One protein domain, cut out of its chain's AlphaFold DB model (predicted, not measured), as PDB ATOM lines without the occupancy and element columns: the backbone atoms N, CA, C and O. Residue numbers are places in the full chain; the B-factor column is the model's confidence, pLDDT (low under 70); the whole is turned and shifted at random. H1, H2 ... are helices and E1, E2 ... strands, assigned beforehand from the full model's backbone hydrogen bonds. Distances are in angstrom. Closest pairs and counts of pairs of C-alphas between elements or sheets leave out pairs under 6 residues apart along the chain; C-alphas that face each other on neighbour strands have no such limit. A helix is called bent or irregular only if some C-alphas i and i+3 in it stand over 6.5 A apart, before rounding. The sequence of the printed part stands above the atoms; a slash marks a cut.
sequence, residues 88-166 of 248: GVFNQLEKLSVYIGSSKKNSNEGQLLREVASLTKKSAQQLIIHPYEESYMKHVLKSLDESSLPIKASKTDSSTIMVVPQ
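AT A GLANCE: This is residues 88 to 166 of the 248 residues of the protein "Translation termination factor Rrf1" of Schizosaccharomyces octosporus (strain yFS286) (UniProt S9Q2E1). A strongly twisted sheet of four strands has its helices over one face, H3 and the shorter H1, while the other face is bare; a long loop, residues 95 to 112, reaches away from this body to Asn 106. The printed part has 79 residues with three named helices and four named strands, in the order H1 H2 E1 E2 H3 E3 E4. The sheet runs E1 - E2 - E4 - E3, all antiparallel, and the class is mixed, helices and strands. The whole is compact, with a radius of gyration of the C-alphas of 11.8 A and spans of 35 by 25 by 17 A.

IN THESE COORDINATES: Start with the sheet: E1, residues 117 to 123, is 18.1 A long and begins at C-alpha 117, (30.745, 86.214, 263.961). E2 holds residues 126 to 131 and is 16.2 A long, E3 residues 151 to 155, 13.1 A, and E4 residues 161 to 165, 13.0 A, ending at C-alpha 165, (31.761, 103.695, 268.512). H3, residues 134 to 146, is 19.5 A long; it is irregular, but only just, with C-alphas 135 and 138 6.9 A apart. Find H1, residues 88 to 94, from C-alpha 88 at (39.459, 102.764, 262.792), 10.6 A long, and H2, residues 113 to 116, 5.1 A long.

HOW THE PARTS SIT: E1 and E2 form a hairpin; look at N 120 and O 128, 2.8 A apart. Between the inner strands E2 and E4, N 129 and O 161 are 2.8 A apart. E3 and E4 form the other hairpin, with N 154 and O 162 at 2.8 A. E2, H3 and E3 make a split strand-helix-strand unit, two strands running the same way with E4 between them, and its crossover is right-handed. The sheet with H1 and H3 on one face makes two layers. H3 has a height over the sheet of 8.2 A and runs along the strands, at 7 degrees to E4 on the local plane; its closest C-alphas to E3 are those of Leu 141 and Ala 153, 6.8 A apart. H1, at a height of 8.4 A, is only just over E4, with 3 of its C-alphas there. H2 only grazes the sheet, and only just touches H1, with 3 pairs of C-alphas within 8 A, the closest those of Glu 94 and Arg 114 at 5.4 A. Every O i to N i+4 pair is within hydrogen-bond range in H1, 7 of 9 are in H3, and H2 is too short for such a pair.

THE WHOLE: The two C-alphas farthest apart are those of Asn 106 and Ser 123, 36.2 A. The printed part has no cut. The link from H1 to H2 is long, with 18 residues; in it, residues 97 to 98 pair antiparallel with 111 to 112. The mean pLDDT of the printed part is 82.8; residue 88 and residues 102 to 109 are under 70.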
ATOM      1  N   GLY A  88      38.260 103.534 262.404       60.22
ATOM      2  CA  GLY A  88      39.459 102.764 262.792       60.22
ATOM      3  C   GLY A  88      39.144 101.651 263.798       60.22
ATOM      4  O   GLY A  88      39.694 100.554 263.729       60.22
ATOM      5  N   VAL A  89      38.148 101.905 264.648       71.31
ATOM      6  CA  VAL A  89      37.624 100.962 265.638       71.31
ATOM      7  C   VAL A  89      37.134  99.666 264.984       71.31
ATOM      8  O   VAL A  89      37.372  98.588 265.514       71.31
ATOM      9  N   PHE A  90      36.510  99.730 263.803       77.38
ATOM     10  CA  PHE A  90      35.967  98.537 263.146       77.38
ATOM     11  C   PHE A  90      37.055  97.573 262.656       77.38
ATOM     12  O   PHE A  90      36.891  96.366 262.785       77.38
ATOM     13  N   ASN A  91      38.189  98.086 262.175       79.06
ATOM     14  CA  ASN A  91      39.311  97.229 261.776       79.06
ATOM     15  C   ASN A  91      39.981  96.568 262.993       79.06
ATOM     16  O   ASN A  91      40.523  95.471 262.888       79.06
ATOM     17  N   GLN A  92      39.955  97.237 264.150       80.25
ATOM     18  CA  GLN A  92      40.447  96.680 265.411       80.25
ATOM     19  C   GLN A  92      39.498  95.602 265.951       80.25
ATOM     20  O   GLN A  92      39.976  94.579 266.435       80.25
ATOM     21  N   LEU A  93      38.176  95.784 265.796       83.81
ATOM     22  CA  LEU A  93      37.167  94.779 266.152       83.81
ATOM     23  C   LEU A  93      37.401  93.449 265.431       83.81
ATOM     24  O   LEU A  93      37.359  92.406 266.069       83.81
ATOM     25  N   GLU A  94      37.702  93.473 264.130       82.31
ATOM     26  CA  GLU A  94      37.961  92.247 263.355       82.31
ATOM     27  C   GLU A  94      39.116  91.403 263.926       82.31
ATOM     28  O   GLU A  94      39.109  90.181 263.776       82.31
ATOM     29  N   LYS A  95      40.088  92.043 264.592       83.38
ATOM     30  CA  LYS A  95      41.265  91.401 265.200       83.38
ATOM     31  C   LYS A  95      41.065  91.020 266.676       83.38
ATOM     32  O   LYS A  95      41.991  90.478 267.277       83.38
ATOM     33  N   LEU A  96      39.916  91.324 267.286       88.31
ATOM     34  CA  LEU A  96      39.672  90.994 268.692       88.31
ATOM     35  C   LEU A  96      39.582  89.483 268.903       88.31
ATOM     36  O   LEU A  96      38.906  88.788 268.150       88.31
ATOM     37  N   SER A  97      40.212  88.991 269.968       88.69
ATOM     38  CA  SER A  97      40.085  87.604 270.416       88.69
ATOM     39  C   SER A  97      38.853  87.429 271.310       88.69
ATOM     40  O   SER A  97      38.725  88.113 272.330       88.69
ATOM     41  N   VAL A  98      37.981  86.489 270.962       88.56
ATOM     42  CA  VAL A  98      36.814  86.068 271.738       88.56
ATOM     43  C   VAL A  98      37.123  84.745 272.431       88.56
ATOM     44  O   VAL A  98      37.614  83.803 271.810       88.56
ATOM     45  N   TYR A  99      36.812  84.667 273.724       84.88
ATOM     46  CA  TYR A  99      37.014  83.467 274.536       84.88
ATOM     47  C   TYR A  99      35.675  82.769 274.765       84.88
ATOM     48  O   TYR A  99      34.792  83.300 275.449       84.88
ATOM     49  N   ILE A 100      35.525  81.583 274.183       80.75
ATOM     50  CA  ILE A 100      34.314  80.762 274.246       80.75
ATOM     51  C   ILE A 100      34.509  79.676 275.319       80.75
ATOM     52  O   ILE A 100      35.557  79.037 275.381       80.75
ATOM     53  N   GLY A 101      33.514  79.469 276.190       72.38
ATOM     54  CA  GLY A 101      33.556  78.471 277.273       72.38
ATOM     55  C   GLY A 101      34.159  78.953 278.607       72.38
ATOM     56  O   GLY A 101      34.302  80.148 278.856       72.38
ATOM     57  N   SER A 102      34.480  78.008 279.503       62.03
ATOM     58  CA  SER A 102      35.094  78.266 280.825       62.03
ATOM     59  C   SER A 102      36.608  78.505 280.774       62.03
ATOM     60  O   SER A 102      37.236  78.600 281.832       62.03
ATOM     61  N   SER A 103      37.194  78.572 279.572       55.66
ATOM     62  CA  SER A 103      38.630  78.784 279.373       55.66
ATOM     63  C   SER A 103      39.017  80.121 280.019       55.66
ATOM     64  O   SER A 103      38.612  81.202 279.589       55.66
ATOM     65  N   LYS A 104      39.694  80.033 281.170       52.59
ATOM     66  CA  LYS A 104      40.194  81.191 281.921       52.59
ATOM     67  C   LYS A 104      41.201  81.937 281.043       52.59
ATOM     68  O   LYS A 104      41.885  81.312 280.246       52.59
ATOM     69  N   LYS A 105      41.364  83.241 281.295       53.22
ATOM     70  CA  LYS A 105      42.267  84.209 280.622       53.22
ATOM     71  C   LYS A 105      43.751  83.791 280.436       53.22
ATOM     72  O   LYS A 105      44.532  84.596 279.949       53.22
ATOM     73  N   ASN A 106      44.146  82.579 280.833       51.84
ATOM     74  CA  ASN A 106      45.521  82.085 280.890       51.84
ATOM     75  C   ASN A 106      45.836  80.999 279.840       51.84
ATOM     76  O   ASN A 106      46.987  80.579 279.751       51.84
ATOM     77  N   SER A 107      44.856  80.523 279.068       53.66
ATOM     78  CA  SER A 107      45.081  79.697 277.876       53.66
ATOM     79  C   SER A 107      45.046  80.599 276.643       53.66
ATOM     80  O   SER A 107      44.146  81.419 276.480       53.66
ATOM     81  N   ASN A 108      46.023  80.454 275.750       57.97
ATOM     82  CA  ASN A 108      46.115  81.181 274.477       57.97
ATOM     83  C   ASN A 108      45.031  80.746 273.455       57.97
ATOM     84  O   ASN A 108      45.271  80.747 272.253       57.97
ATOM     85  N   GLU A 109      43.846  80.348 273.920       68.25
ATOM     86  CA  GLU A 109      42.742  79.783 273.137       68.25
ATOM     87  C   GLU A 109      41.643  80.834 272.912       68.25
ATOM     88  O   GLU A 109      40.477  80.645 273.253       68.25
ATOM     89  N   GLY A 110      42.026  81.996 272.384       75.62
ATOM     90  CA  GLY A 110      41.075  82.991 271.890       75.62
ATOM     91  C   GLY A 110      40.873  82.818 270.386       75.62
ATOM     92  O   GLY A 110      41.854  82.788 269.647       75.62
ATOM     93  N   GLN A 111      39.627  82.727 269.923       86.31
ATOM     94  CA  GLN A 111      39.301  82.738 268.489       86.31
ATOM     95  C   GLN A 111      39.153  84.176 267.992       86.31
ATOM     96  O   GLN A 111      38.760  85.049 268.764       86.31
ATOM     97  N   LEU A 112      39.439  84.461 266.719       90.12
ATOM     98  CA  LEU A 112      39.223  85.816 266.204       90.12
ATOM     99  C   LEU A 112      37.725  86.113 266.084       90.12
ATOM    100  O   LEU A 112      36.945  85.278 265.638       90.12
ATOM    101  N   LEU A 113      37.314  87.344 266.397       90.00
ATOM    102  CA  LEU A 113      35.918  87.778 266.299       90.00
ATOM    103  C   LEU A 113      35.343  87.541 264.895       90.00
ATOM    104  O   LEU A 113      34.177  87.181 264.764       90.00
ATOM    105  N   ARG A 114      36.173  87.692 263.856       90.75
ATOM    106  CA  ARG A 114      35.812  87.421 262.457       90.75
ATOM    107  C   ARG A 114      35.483  85.950 262.173       90.75
ATOM    108  O   ARG A 114      34.750  85.674 261.232       90.75
ATOM    109  N   GLU A 115      36.037  85.022 262.945       89.81
ATOM    110  CA  GLU A 115      35.774  83.582 262.815       89.81
ATOM    111  C   GLU A 115      34.513  83.174 263.586       89.81
ATOM    112  O   GLU A 115      33.807  82.256 263.182       89.81
ATOM    113  N   VAL A 116      34.200  83.887 264.671       90.38
ATOM    114  CA  VAL A 116      33.058  83.603 265.557       90.38
ATOM    115  C   VAL A 116      31.768  84.289 265.089       90.38
ATOM    116  O   VAL A 116      30.662  83.832 265.400       90.38
ATOM    117  N   ALA A 117      31.883  85.401 264.362       92.50
ATOM    118  CA  ALA A 117      30.745  86.214 263.961       92.50
ATOM    119  C   ALA A 117      30.931  86.905 262.603       92.50
ATOM    120  O   ALA A 117      32.016  87.359 262.240       92.50
ATOM    121  N   SER A 118      29.814  87.089 261.897       92.00
ATOM    122  CA  SER A 118      29.738  87.935 260.708       92.00
ATOM    123  C   SER A 118      29.621  89.410 261.107       92.00
ATOM    124  O   SER A 118      28.720  89.790 261.860       92.00
ATOM    125  N   LEU A 119      30.518  90.257 260.593       90.75
ATOM    126  CA  LEU A 119      30.501  91.705 260.822       90.75
ATOM    127  C   LEU A 119      29.938  92.427 259.594       90.75
ATOM    128  O   LEU A 119      30.523  92.387 258.514       90.75
ATOM    129  N   THR A 120      28.826  93.140 259.767       89.69
ATOM    130  CA  THR A 120      28.166  93.897 258.695       89.69
ATOM    131  C   THR A 120      28.073  95.377 259.058       89.69
ATOM    132  O   THR A 120      27.585  95.754 260.122       89.69
ATOM    133  N   LYS A 121      28.527  96.260 258.162       86.88
ATOM    134  CA  LYS A 121      28.440  97.718 258.351       86.88
ATOM    135  C   LYS A 121      27.041  98.196 257.952       86.88
ATOM    136  O   LYS A 121      26.717  98.195 256.771       86.88
ATOM    137  N   LYS A 122      26.222  98.620 258.923       86.38
ATOM    138  CA  LYS A 122      24.882  99.182 258.664       86.38
ATOM    139  C   LYS A 122      24.961 100.635 258.202       86.38
ATOM    140  O   LYS A 122      24.241 101.054 257.307       86.38
ATOM    141  N   SER A 123      25.827 101.417 258.843       81.69
ATOM    142  CA  SER A 123      26.075 102.822 258.512       81.69
ATOM    143  C   SER A 123      27.527 103.184 258.823       81.69
ATOM    144  O   SER A 123      28.256 102.400 259.431       81.69
ATOM    145  N   ALA A 124      27.967 104.390 258.458       74.12
ATOM    146  CA  ALA A 124      29.331 104.850 258.741       74.12
ATOM    147  C   ALA A 124      29.694 104.843 260.244       74.12
ATOM    148  O   ALA A 124      30.875 104.872 260.586       74.12
ATOM    149  N   GLN A 125      28.692 104.817 261.132       78.25
ATOM    150  CA  GLN A 125      28.857 104.850 262.586       78.25
ATOM    151  C   GLN A 125      28.269 103.623 263.291       78.25
ATOM    152  O   GLN A 125      28.292 103.578 264.513       78.25
ATOM    153  N   GLN A 126      27.702 102.653 262.576       84.12
ATOM    154  CA  GLN A 126      27.054 101.502 263.205       84.12
ATOM    155  C   GLN A 126      27.495 100.217 262.525       84.12
ATOM    156  O   GLN A 126      27.352 100.057 261.308       84.12
ATOM    157  N   LEU A 127      27.986  99.293 263.342       88.56
ATOM    158  CA  LEU A 127      28.350  97.953 262.927       88.56
ATOM    159  C   LEU A 127      27.418  96.961 263.613       88.56
ATOM    160  O   LEU A 127      27.122  97.087 264.799       88.56
ATOM    161  N   ILE A 128      26.938  95.994 262.848       91.38
ATOM    162  CA  ILE A 128      26.160  94.880 263.359       91.38
ATOM    163  C   ILE A 128      27.063  93.651 263.379       91.38
ATOM    164  O   ILE A 128      27.733  93.352 262.389       91.38
ATOM    165  N   ILE A 129      27.076  92.955 264.510       92.69
ATOM    166  CA  ILE A 129      27.737  91.667 264.681       92.69
ATOM    167  C   ILE A 129      26.647  90.605 264.799       92.69
ATOM    168  O   ILE A 129      25.773  90.698 265.667       92.69
ATOM    169  N   HIS A 130      26.732  89.600 263.934       92.75
ATOM    170  CA  HIS A 130      25.887  88.413 263.939       92.75
ATOM    171  C   HIS A 130      26.741  87.193 264.306       92.75
ATOM    172  O   HIS A 130      27.458  86.680 263.440       92.75
ATOM    173  N   PRO A 131      26.727  86.744 265.575       92.44
ATOM    174  CA  PRO A 131      27.363  85.493 265.975       92.44
ATOM    175  C   PRO A 131      26.753  84.312 265.218       92.44
ATOM    176  O   PRO A 131      25.542  84.286 264.999       92.44
ATOM    177  N   TYR A 132      27.572  83.328 264.842       91.56
ATOM    178  CA  TYR A 132      27.069  82.133 264.156       91.56
ATOM    179  C   TYR A 132      26.227  81.233 265.068       91.56
ATOM    180  O   TYR A 132      25.300  80.580 264.594       91.56
ATOM    181  N   GLU A 133      26.505  81.247 266.373       89.12
ATOM    182  CA  GLU A 133      25.698  80.568 267.385       89.12
ATOM    183  C   GLU A 133      25.186  81.540 268.449       89.12
ATOM    184  O   GLU A 133      25.905  82.429 268.918       89.12
ATOM    185  N   GLU A 134      23.952  81.324 268.912       85.62
ATOM    186  CA  GLU A 134      23.348  82.119 269.990       85.62
ATOM    187  C   GLU A 134      24.083  81.950 271.332       85.62
ATOM    188  O   GLU A 134      24.098  82.864 272.163       85.62
ATOM    189  N   SER A 135      24.744  80.806 271.531       87.31
ATOM    190  CA  SER A 135      25.595  80.498 272.686       87.31
ATOM    191  C   SER A 135      26.763  81.494 272.820       87.31
ATOM    192  O   SER A 135      27.083  81.940 273.927       87.31
ATOM    193  N   TYR A 136      27.348  81.926 271.697       88.94
ATOM    194  CA  TYR A 136      28.505  82.829 271.649       88.94
ATOM    195  C   TYR A 136      28.160  84.288 271.941       88.94
ATOM    196  O   TYR A 136      29.045  85.071 272.282       88.94
ATOM    197  N   MET A 137      26.880  84.655 271.911       89.12
ATOM    198  CA  MET A 137      26.395  86.015 272.168       89.12
ATOM    199  C   MET A 137      26.957  86.615 273.468       89.12
ATOM    200  O   MET A 137      27.463  87.738 273.485       89.12
ATOM    201  N   LYS A 138      26.903  85.852 274.569       89.25
ATOM    202  CA  LYS A 138      27.382  86.309 275.886       89.25
ATOM    203  C   LYS A 138      28.899  86.490 275.912       89.25
ATOM    204  O   LYS A 138      29.392  87.423 276.542       89.25
ATOM    205  N   HIS A 139      29.622  85.610 275.225       89.50
ATOM    206  CA  HIS A 139      31.078  85.651 275.129       89.50
ATOM    207  C   HIS A 139      31.540  86.851 274.305       89.50
ATOM    208  O   HIS A 139      32.398  87.602 274.757       89.50
ATOM    209  N   VAL A 140      30.907  87.094 273.153       91.06
ATOM    210  CA  VAL A 140      31.207  88.242 272.290       91.06
ATOM    211  C   VAL A 140      30.925  89.560 273.010       91.06
ATOM    212  O   VAL A 140      31.794  90.425 273.023       91.06
ATOM    213  N   LEU A 141      29.763  89.712 273.664       89.94
ATOM    214  CA  LEU A 141      29.447  90.921 274.441       89.94
ATOM    215  C   LEU A 141      30.492  91.184 275.529       89.94
ATOM    216  O   LEU A 141      31.031  92.282 275.614       89.94
ATOM    217  N   LYS A 142      30.849  90.150 276.297       89.06
ATOM    218  CA  LYS A 142      31.872  90.262 277.338       89.06
ATOM    219  C   LYS A 142      33.244  90.629 276.766       89.06
ATOM    220  O   LYS A 142      33.919  91.482 277.327       89.06
ATOM    221  N   SER A 143      33.660  90.023 275.656       89.69
ATOM    222  CA  SER A 143      34.928  90.354 274.996       89.69
ATOM    223  C   SER A 143      34.948  91.780 274.441       89.69
ATOM    224  O   SER A 143      35.991  92.425 274.493       89.69
ATOM    225  N   LEU A 144      33.817  92.292 273.946       89.94
ATOM    226  CA  LEU A 144      33.687  93.684 273.504       89.94
ATOM    227  C   LEU A 144      33.783  94.658 274.684       89.94
ATOM    228  O   LEU A 144      34.493  95.654 274.574       89.94
ATOM    229  N   ASP A 145      33.136  94.350 275.808       87.81
ATOM    230  CA  ASP A 145      33.169  95.184 277.017       87.81
ATOM    231  C   ASP A 145      34.539  95.159 277.713       87.81
ATOM    232  O   ASP A 145      34.987  96.169 278.254       87.81
ATOM    233  N   GLU A 146      35.227  94.014 277.696       86.44
ATOM    234  CA  GLU A 146      36.596  93.882 278.207       86.44
ATOM    235  C   GLU A 146      37.643  94.489 277.262       86.44
ATOM    236  O   GLU A 146      38.760  94.791 277.694       86.44
ATOM    237  N   SER A 147      37.314  94.668 275.978       84.31
ATOM    238  CA  SER A 147      38.220  95.312 275.033       84.31
ATOM    239  C   SER A 147      38.423  96.776 275.422       84.31
ATOM    240  O   SER A 147      37.478  97.498 275.730       84.31
ATOM    241  N   SER A 148      39.660  97.270 275.359       77.75
ATOM    242  CA  SER A 148      39.978  98.678 275.642       77.75
ATOM    243  C   SER A 148      39.528  99.637 274.525       77.75
ATOM    244  O   SER A 148      40.098 100.718 274.366       77.75
ATOM    245  N   LEU A 149      38.565  99.228 273.695       80.62
ATOM    246  CA  LEU A 149      38.063 100.010 272.577       80.62
ATOM    247  C   LEU A 149      36.960 100.961 273.063       80.62
ATOM    248  O   LEU A 149      36.105 100.565 273.852       80.62
ATOM    249  N   PRO A 150      36.913 102.210 272.572       78.19
ATOM    250  CA  PRO A 150      35.871 103.167 272.936       78.19
ATOM    251  C   PRO A 150      34.560 102.864 272.189       78.19
ATOM    252  O   PRO A 150      34.102 103.643 271.350       78.19
ATOM    253  N   ILE A 151      33.948 101.716 272.472       85.06
ATOM    254  CA  ILE A 151      32.700 101.249 271.858       85.06
ATOM    255  C   ILE A 151      31.584 101.126 272.885       85.06
ATOM    256  O   ILE A 151      31.809 101.004 274.085       85.06
ATOM    257  N   LYS A 152      30.348 101.183 272.399       87.38
ATOM    258  CA  LYS A 152      29.167 100.726 273.122       87.38
ATOM    259  C   LYS A 152      28.579  99.560 272.344       87.38
ATOM    260  O   LYS A 152      28.159  99.746 271.201       87.38
ATOM    261  N   ALA A 153      28.576  98.380 272.951       89.19
ATOM    262  CA  ALA A 153      27.872  97.219 272.432       89.19
ATOM    263  C   ALA A 153      26.490  97.142 273.092       89.19
ATOM    264  O   ALA A 153      26.359  97.223 274.310       89.19
ATOM    265  N   SER A 154      25.445  97.024 272.282       89.44
ATOM    266  CA  SER A 154      24.066  96.865 272.738       89.44
ATOM    267  C   SER A 154      23.445  95.664 272.049       89.44
ATOM    268  O   SER A 154      23.478  95.567 270.821       89.44
ATOM    269  N   LYS A 155      22.850  94.764 272.830       90.00
ATOM    270  CA  LYS A 155      22.037  93.674 272.295       90.00
ATOM    271  C   LYS A 155      20.710  94.251 271.796       90.00
ATOM    272  O   LYS A 155      20.009  94.887 272.580       90.00
ATOM    273  N   THR A 156      20.389  94.037 270.523       84.50
ATOM    274  CA  THR A 156      19.094  94.449 269.953       84.50
ATOM    275  C   THR A 156      18.114  93.279 269.987       84.50
ATOM    276  O   THR A 156      17.061  93.390 270.604       84.50
ATOM    277  N   ASP A 157      18.522  92.137 269.424       83.56
ATOM    278  CA  ASP A 157      17.705  90.921 269.299       83.56
ATOM    279  C   ASP A 157      18.393  89.719 269.970       83.56
ATOM    280  O   ASP A 157      19.501  89.838 270.500       83.56
ATOM    281  N   SER A 158      17.774  88.530 269.938       79.81
ATOM    282  CA  SER A 158      18.388  87.300 270.467       79.81
ATOM    283  C   SER A 158      19.723  86.961 269.791       79.81
ATOM    284  O   SER A 158      20.631  86.504 270.484       79.81
ATOM    285  N   SER A 159      19.858  87.267 268.496       85.44
ATOM    286  CA  SER A 159      20.987  86.900 267.628       85.44
ATOM    287  C   SER A 159      21.810  88.087 267.098       85.44
ATOM    288  O   SER A 159      22.783  87.880 266.375       85.44
ATOM    289  N   THR A 160      21.482  89.329 267.475       90.38
ATOM    290  CA  THR A 160      22.105  90.530 266.888       90.38
ATOM    291  C   THR A 160      22.704  91.462 267.942       90.38
ATOM    292  O   THR A 160      22.003  91.939 268.840       90.38
ATOM    293  N   ILE A 161      23.992  91.795 267.783       91.75
ATOM    294  CA  ILE A 161      24.685  92.825 268.570       91.75
ATOM    295  C   ILE A 161      24.890  94.054 267.693       91.75
ATOM    296  O   ILE A 161      25.482  93.981 266.618       91.75
ATOM    297  N   MET A 162      24.453  95.209 268.179       90.38
ATOM    298  CA  MET A 162      24.759  96.493 267.570       90.38
ATOM    299  C   MET A 162      25.939  97.135 268.298       90.38
ATOM    300  O   MET A 162      25.912  97.305 269.515       90.38
ATOM    301  N   VAL A 163      26.967  97.516 267.547       89.25
ATOM    302  CA  VAL A 163      28.149  98.214 268.052       89.25
ATOM    303  C   VAL A 163      28.168  99.632 267.505       89.25
ATOM    304  O   VAL A 163      28.162  99.862 266.291       89.25
ATOM    305  N   VAL A 164      28.217 100.589 268.427       87.06
ATOM    306  CA  VAL A 164      28.321 102.016 268.127       87.06
ATOM    307  C   VAL A 164      29.611 102.545 268.763       87.06
ATOM    308  O   VAL A 164      29.737 102.514 269.989       87.06
ATOM    309  N   PRO A 165      30.588 103.027 267.977       80.19
ATOM    310  CA  PRO A 165      31.761 103.695 268.512       80.19
ATOM    311  C   PRO A 165      31.335 104.983 269.218       80.19
ATOM    312  O   PRO A 165      30.449 105.716 268.768       80.19
ATOM    313  N   GLN A 166      31.958 105.255 270.359       78.38
ATOM    314  CA  GLN A 166      31.724 106.492 271.086       78.38
ATOM    315  C   GLN A 166      32.268 107.671 270.277       78.38
ATOM    316  O   GLN A 166      33.303 107.574 269.618       78.38
TER     317      GLN A 166